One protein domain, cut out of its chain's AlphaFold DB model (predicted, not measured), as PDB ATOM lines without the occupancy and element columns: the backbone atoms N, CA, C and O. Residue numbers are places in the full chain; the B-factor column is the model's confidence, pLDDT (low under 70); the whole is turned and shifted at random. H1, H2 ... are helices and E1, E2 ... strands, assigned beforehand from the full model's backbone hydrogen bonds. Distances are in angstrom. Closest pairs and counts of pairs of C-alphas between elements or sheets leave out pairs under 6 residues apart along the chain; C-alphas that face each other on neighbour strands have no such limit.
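This is residues 71 to 124 of the 231 residues of an uncharacterized protein of Fusobacterium ulcerans (UniProt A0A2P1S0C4). Little regular structure is here: a small antiparallel meander, E1, E2, E3 in chain and sheet order, each strand beside the one before, shares the body with long loops, and the short helix H1 at one end only grazes the sheet. The printed part has 54 residues, 18 in named elements, class mixed. It is compact, radius of gyration of the C-alphas 10.2 A, spanning 28 by 25 by 19 A.

After residues 71 to 84, find C-alpha 85 at (20.905, 21.495, -37.198); E1 runs to 88, 10.0 A. E2 is residues 95 to 99, 12.8 A; E3, 112 to 114, 6.9 A; H1, 117 to 122, 8.6 A, ends at C-alpha (8.741, 19.748, -46.054).

In hairpin E1 and E2, directions 137 degrees apart, N 86 and O 97 are within hydrogen-bond range, 2.8 A. In hairpin E2 and E3, 138 degrees, see N 98 and O 113, 2.8 A. H1 grazes the sheet with residues 119 to 120; every O i to N i+4 pair in it is within range.

The printed part has no cut. The E2 to E3 link is long. Residues 117 to 124 have pLDDT under 70.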
ATOM      1  N   VAL A  71      26.739  26.002 -31.545       72.56
ATOM      2  CA  VAL A  71      26.839  25.624 -32.956       72.56
ATOM      3  C   VAL A  71      27.494  24.263 -33.035       72.56
ATOM      4  O   VAL A  71      28.644  24.118 -32.635       72.56
ATOM      5  N   LYS A  72      26.748  23.294 -33.553       85.06
ATOM      6  CA  LYS A  72      27.249  21.960 -33.849       85.06
ATOM      7  C   LYS A  72      27.731  21.940 -35.289       85.06
ATOM      8  O   LYS A  72      27.040  22.460 -36.169       85.06
ATOM      9  N   ASN A  73      28.888  21.343 -35.528       89.94
ATOM     10  CA  ASN A  73      29.452  21.241 -36.871       89.94
ATOM     11  C   ASN A  73      29.354  19.801 -37.371       89.94
ATOM     12  O   ASN A  73      29.382  18.857 -36.577       89.94
ATOM     13  N   ILE A  74      29.201  19.616 -38.682       93.00
ATOM     14  CA  ILE A  74      29.100  18.269 -39.261       93.00
ATOM     15  C   ILE A  74      30.430  17.529 -39.072       93.00
ATOM     16  O   ILE A  74      30.431  16.353 -38.732       93.00
ATOM     17  N   GLU A  75      31.551  18.238 -39.189       93.25
ATOM     18  CA  GLU A  75      32.905  17.681 -39.162       93.25
ATOM     19  C   GLU A  75      33.378  17.259 -37.759       93.25
ATOM     20  O   GLU A  75      34.401  16.586 -37.624       93.25
ATOM     21  N   GLU A  76      32.659  17.645 -36.701       90.50
ATOM     22  CA  GLU A  76      32.966  17.215 -35.335       90.50
ATOM     23  C   GLU A  76      32.784  15.700 -35.201       90.50
ATOM     24  O   GLU A  76      31.778  15.145 -35.637       90.50
ATOM     25  N   LEU A  77      33.726  15.002 -34.565       88.38
ATOM     26  CA  LEU A  77      33.577  13.567 -34.318       88.38
ATOM     27  C   LEU A  77      32.420  13.302 -33.342       88.38
ATOM     28  O   LEU A  77      32.268  14.003 -32.342       88.38
ATOM     29  N   GLY A  78      31.628  12.265 -33.618       90.06
ATOM     30  CA  GLY A  78      30.542  11.803 -32.752       90.06
ATOM     31  C   GLY A  78      29.172  11.768 -33.430       90.06
ATOM     32  O   GLY A  78      28.993  12.221 -34.563       90.06
ATOM     33  N   THR A  79      28.196  11.220 -32.708       92.62
ATOM     34  CA  THR A  79      26.839  10.991 -33.209       92.62
ATOM     35  C   THR A  79      26.086  12.301 -33.449       92.62
ATOM     36  O   THR A  79      25.965  13.148 -32.568       92.62
ATOM     37  N   LYS A  80      25.533  12.430 -34.651       92.75
ATOM     38  CA  LYS A  80      24.650  13.501 -35.105       92.75
ATOM     39  C   LYS A  80      23.215  13.061 -34.871       92.75
ATOM     40  O   LYS A  80      22.807  12.002 -35.345       92.75
ATOM     41  N   ILE A  81      22.468  13.836 -34.099       87.12
ATOM     42  CA  ILE A  81      21.123  13.481 -33.647       87.12
ATOM     43  C   ILE A  81      20.104  13.932 -34.691       87.12
ATOM     44  O   ILE A  81      20.107  15.084 -35.131       87.12
ATOM     45  N   LYS A  82      19.196  13.025 -35.057       85.00
ATOM     46  CA  LYS A  82      18.057  13.336 -35.922       85.00
ATOM     47  C   LYS A  82      17.255  14.528 -35.378       85.00
ATOM     48  O   LYS A  82      16.855  14.529 -34.219       85.00
ATOM     49  N   GLY A  83      16.945  15.485 -36.249       78.00
ATOM     50  CA  GLY A  83      16.159  16.681 -35.942       78.00
ATOM     51  C   GLY A  83      16.989  17.896 -35.523       78.00
ATOM     52  O   GLY A  83      16.435  18.986 -35.417       78.00
ATOM     53  N   GLU A  84      18.299  17.745 -35.323       82.19
ATOM     54  CA  GLU A  84      19.183  18.867 -35.005       82.19
ATOM     55  C   GLU A  84      19.838  19.474 -36.252       82.19
ATOM     56  O   GLU A  84      20.013  18.808 -37.278       82.19
ATOM     57  N   ILE A  85      20.214  20.750 -36.143       85.19
ATOM     58  CA  ILE A  85      20.905  21.495 -37.198       85.19
ATOM     59  C   ILE A  85      22.414  21.476 -36.939       85.19
ATOM     60  O   ILE A  85      22.866  21.792 -35.838       85.19
ATOM     61  N   TYR A  86      23.175  21.158 -37.983       89.12
ATOM     62  CA  TYR A  86      24.633  21.136 -38.008       89.12
ATOM     63  C   TYR A  86      25.151  22.031 -39.135       89.12
ATOM     64  O   TYR A  86      24.570  22.072 -40.217       89.12
ATOM     65  N   TRP A  87      26.238  22.755 -38.895       89.31
ATOM     66  CA  TRP A  87      26.859  23.627 -39.891       89.31
ATOM     67  C   TRP A  87      27.982  22.902 -40.628       89.31
ATOM     68  O   TRP A  87      28.801  22.229 -40.007       89.31
ATOM     69  N   ASP A  88      28.010  23.059 -41.950       91.19
ATOM     70  CA  ASP A  88      29.129  22.669 -42.805       91.19
ATOM     71  C   ASP A  88      30.133  23.829 -42.847       91.19
ATOM     72  O   ASP A  88      29.850  24.896 -43.409       91.19
ATOM     73  N   ASN A  89      31.280  23.636 -42.193       84.81
ATOM     74  CA  ASN A  89      32.380  24.598 -42.159       84.81
ATOM     75  C   ASN A  89      33.377  24.389 -43.302       84.81
ATOM     76  O   ASN A  89      34.261  25.227 -43.489       84.81
ATOM     77  N   SER A  90      33.260  23.291 -44.052       84.44
ATOM     78  CA  SER A  90      34.136  23.001 -45.188       84.44
ATOM     79  C   SER A  90      33.853  23.882 -46.413       84.44
ATOM     80  O   SER A  90      34.683  23.965 -47.321       84.44
ATOM     81  N   VAL A  91      32.713  24.585 -46.428       79.56
ATOM     82  CA  VAL A  91      32.264  25.454 -47.524       79.56
ATOM     83  C   VAL A  91      32.102  26.919 -47.102       79.56
ATOM     84  O   VAL A  91      31.756  27.236 -45.964       79.56
ATOM     85  N   THR A  92      32.303  27.830 -48.062       76.94
ATOM     86  CA  THR A  92      32.081  29.276 -47.898       76.94
ATOM     87  C   THR A  92      31.085  29.766 -48.957       76.94
ATOM     88  O   THR A  92      31.387  29.658 -50.147       76.94
ATOM     89  N   PRO A  93      29.929  30.343 -48.575       76.12
ATOM     90  CA  PRO A  93      29.462  30.582 -47.206       76.12
ATOM     91  C   PRO A  93      29.097  29.283 -46.477       76.12
ATOM     92  O   PRO A  93      28.679  28.321 -47.114       76.12
ATOM     93  N   LYS A  94      29.223  29.285 -45.145       80.38
ATOM     94  CA  LYS A  94      28.831  28.153 -44.293       80.38
ATOM     95  C   LYS A  94      27.354  27.827 -44.497       80.38
ATOM     96  O   LYS A  94      26.519  28.736 -44.492       80.38
ATOM     97  N   VAL A  95      27.028  26.546 -44.644       82.00
ATOM     98  CA  VAL A  95      25.660  26.093 -44.939       82.00
ATOM     99  C   VAL A  95      25.108  25.292 -43.757       82.00
ATOM    100  O   VAL A  95      25.772  24.360 -43.303       82.00
ATOM    101  N   PRO A  96      23.906  25.613 -43.245       86.44
ATOM    102  CA  PRO A  96      23.264  24.810 -42.216       86.44
ATOM    103  C   PRO A  96      22.536  23.607 -42.837       86.44
ATOM    104  O   PRO A  96      21.834  23.733 -43.844       86.44
ATOM    105  N   TYR A  97      22.646  22.449 -42.192       89.50
ATOM    106  CA  TYR A  97      21.982  21.206 -42.565       89.50
ATOM    107  C   TYR A  97      21.167  20.640 -41.403       89.50
ATOM    108  O   TYR A  97      21.635  20.597 -40.270       89.50
ATOM    109  N   LEU A  98      19.960  20.158 -41.687       86.50
ATOM    110  CA  LEU A  98      19.147  19.374 -40.763       86.50
ATOM    111  C   LEU A  98      19.543  17.897 -40.876       86.50
ATOM    112  O   LEU A  98      19.530  17.332 -41.972       86.50
ATOM    113  N   CYS A  99      19.858  17.260 -39.751       88.62
ATOM    114  CA  CYS A  99      20.083  15.820 -39.693       88.62
ATOM    115  C   CYS A  99      18.737  15.080 -39.759       88.62
ATOM    116  O   CYS A  99      17.924  15.173 -38.838       88.62
ATOM    117  N   VAL A 100      18.483  14.328 -40.831       87.12
ATOM    118  CA  VAL A 100      17.209  13.605 -41.024       87.12
ATOM    119  C   VAL A 100      17.246  12.175 -40.483       87.12
ATOM    120  O   VAL A 100      16.202  11.563 -40.237       87.12
ATOM    121  N   LYS A 101      18.447  11.644 -40.232       87.88
ATOM    122  CA  LYS A 101      18.669  10.321 -39.644       87.88
ATOM    123  C   LYS A 101      19.908  10.343 -38.758       87.88
ATOM    124  O   LYS A 101      20.964  10.763 -39.212       87.88
ATOM    125  N   THR A 102      19.777   9.832 -37.531       90.75
ATOM    126  CA  THR A 102      20.897   9.732 -36.589       90.75
ATOM    127  C   THR A 102      22.059   8.978 -37.234       90.75
ATOM    128  O   THR A 102      21.868   7.858 -37.714       90.75
ATOM    129  N   THR A 103      23.232   9.607 -37.281       94.69
ATOM    130  CA  THR A 103      24.401   9.138 -38.043       94.69
ATOM    131  C   THR A 103      25.709   9.556 -37.364       94.69
ATOM    132  O   THR A 103      25.696  10.375 -36.452       94.69
ATOM    133  N   GLU A 104      26.840   9.010 -37.798       95.88
ATOM    134  CA  GLU A 104      28.194   9.447 -37.410       95.88
ATOM    135  C   GLU A 104      28.939  10.107 -38.578       95.88
ATOM    136  O   GLU A 104      30.141  10.351 -38.505       95.88
ATOM    137  N   ASP A 105      28.223  10.389 -39.669       95.81
ATOM    138  CA  ASP A 105      28.778  11.054 -40.839       95.81
ATOM    139  C   ASP A 105      29.368  12.421 -40.471       95.81
ATOM    140  O   ASP A 105      28.737  13.232 -39.788       95.81
ATOM    141  N   ILE A 106      30.570  12.669 -40.988       94.31
ATOM    142  CA  ILE A 106      31.330  13.911 -40.792       94.31
ATOM    143  C   ILE A 106      31.321  14.824 -42.023       94.31
ATOM    144  O   ILE A 106      32.058  15.804 -42.088       94.31
ATOM    145  N   THR A 107      30.490  14.501 -43.012       94.25
ATOM    146  CA  THR A 107      30.239  15.314 -44.205       94.25
ATOM    147  C   THR A 107      28.752  15.261 -44.576       94.25
ATOM    148  O   THR A 107      28.047  14.342 -44.143       94.25
ATOM    149  N   PRO A 108      28.236  16.217 -45.370       91.88
ATOM    150  CA  PRO A 108      26.852  16.176 -45.830       91.88
ATOM    151  C   PRO A 108      26.599  14.970 -46.753       91.88
ATOM    152  O   PRO A 108      26.986  14.953 -47.922       91.88
ATOM    153  N   THR A 109      25.938  13.943 -46.225       94.12
ATOM    154  CA  THR A 109      25.458  12.768 -46.970       94.12
ATOM    155  C   THR A 109      23.939  12.833 -47.170       94.12
ATOM    156  O   THR A 109      23.290  13.824 -46.838       94.12
ATOM    157  N   SER A 110      23.329  11.745 -47.650       91.88
ATOM    158  CA  SER A 110      21.868  11.589 -47.690       91.88
ATOM    159  C   SER A 110      21.191  11.606 -46.309       91.88
ATOM    160  O   SER A 110      19.966  11.689 -46.242       91.88
ATOM    161  N   ASN A 111      21.958  11.543 -45.213       92.25
ATOM    162  CA  ASN A 111      21.450  11.691 -43.846       92.25
ATOM    163  C   ASN A 111      21.249  13.163 -43.432       92.25
ATOM    164  O   ASN A 111      20.786  13.426 -42.318       92.25
ATOM    165  N   PHE A 112      21.550  14.112 -44.327       91.44
ATOM    166  CA  PHE A 112      21.383  15.546 -44.126       91.44
ATOM    167  C   PHE A 112      20.619  16.198 -45.281       91.44
ATOM    168  O   PHE A 112      20.750  15.805 -46.439       91.44
ATOM    169  N   ILE A 113      19.860  17.249 -44.971       89.38
ATOM    170  CA  ILE A 113      19.237  18.141 -45.961       89.38
ATOM    171  C   ILE A 113      19.561  19.594 -45.624       89.38
ATOM    172  O   ILE A 113      19.756  19.916 -44.455       89.38
ATOM    173  N   THR A 114      19.613  20.488 -46.610       88.00
ATOM    174  CA  THR A 114      19.856  21.913 -46.333       88.00
ATOM    175  C   THR A 114      18.734  22.475 -45.465       88.00
ATOM    176  O   THR A 114      17.558  22.295 -45.784       88.00
ATOM    177  N   ALA A 115      19.079  23.162 -44.374       82.12
ATOM    178  CA  ALA A 115      18.129  23.757 -43.432       82.12
ATOM    179  C   ALA A 115      17.593  25.104 -43.953       82.12
ATOM    180  O   ALA A 115      17.709  26.144 -43.308       82.12
ATOM    181  N   ASP A 116      17.035  25.087 -45.160       75.88
ATOM    182  CA  ASP A 116      16.350  26.228 -45.760       75.88
ATOM    183  C   ASP A 116      14.837  26.171 -45.499       75.88
ATOM    184  O   ASP A 116      14.278  25.127 -45.165       75.88
ATOM    185  N   ASN A 117      14.148  27.299 -45.688       69.25
ATOM    186  CA  ASN A 117      12.703  27.391 -45.450       69.25
ATOM    187  C   ASN A 117      11.892  26.346 -46.232       69.25
ATOM    188  O   ASN A 117      10.833  25.928 -45.775       69.25
ATOM    189  N   LYS A 118      12.363  25.923 -47.412       69.81
ATOM    190  CA  LYS A 118      11.656  24.960 -48.262       69.81
ATOM    191  C   LYS A 118      11.765  23.549 -47.691       69.81
ATOM    192  O   LYS A 118      10.775  22.828 -47.691       69.81
ATOM    193  N   ASN A 119      12.941  23.148 -47.231       69.88
ATOM    194  CA  ASN A 119      13.187  21.824 -46.672       69.88
ATOM    195  C   ASN A 119      12.685  21.709 -45.234       69.88
ATOM    196  O   ASN A 119      12.047  20.716 -44.900       69.88
ATOM    197  N   LEU A 120      12.854  22.760 -44.429       67.00
ATOM    198  CA  LEU A 120      12.281  22.827 -43.086       67.00
ATOM    199  C   LEU A 120      10.755  22.761 -43.119       67.00
ATOM    200  O   LEU A 120      10.176  22.146 -42.237       67.00
ATOM    201  N   ALA A 121      10.108  23.333 -44.142       63.47
ATOM    202  CA  ALA A 121       8.661  23.222 -44.326       63.47
ATOM    203  C   ALA A 121       8.206  21.834 -44.814       63.47
ATOM    204  O   ALA A 121       7.076  21.444 -44.540       63.47
ATOM    205  N   LYS A 122       9.057  21.094 -45.537       60.44
ATOM    206  CA  LYS A 122       8.741  19.748 -46.054       60.44
ATOM    207  C   LYS A 122       8.871  18.652 -45.000       60.44
ATOM    208  O   LYS A 122       8.085  17.714 -45.023       60.44
ATOM    209  N   ASP A 123       9.842  18.790 -44.099       52.06
ATOM    210  CA  ASP A 123      10.111  17.838 -43.015       52.06
ATOM    211  C   ASP A 123       9.370  18.174 -41.720       52.06
ATOM    212  O   ASP A 123       9.582  17.538 -40.682       52.06
ATOM    213  N   VAL A 124       8.438  19.131 -41.764       54.41
ATOM    214  CA  VAL A 124       7.419  19.189 -40.727       54.41
ATOM    215  C   VAL A 124       6.491  17.996 -40.933       54.41
ATOM    216  O   VAL A 124       5.498  18.103 -41.639       54.41
TER     217      VAL A 124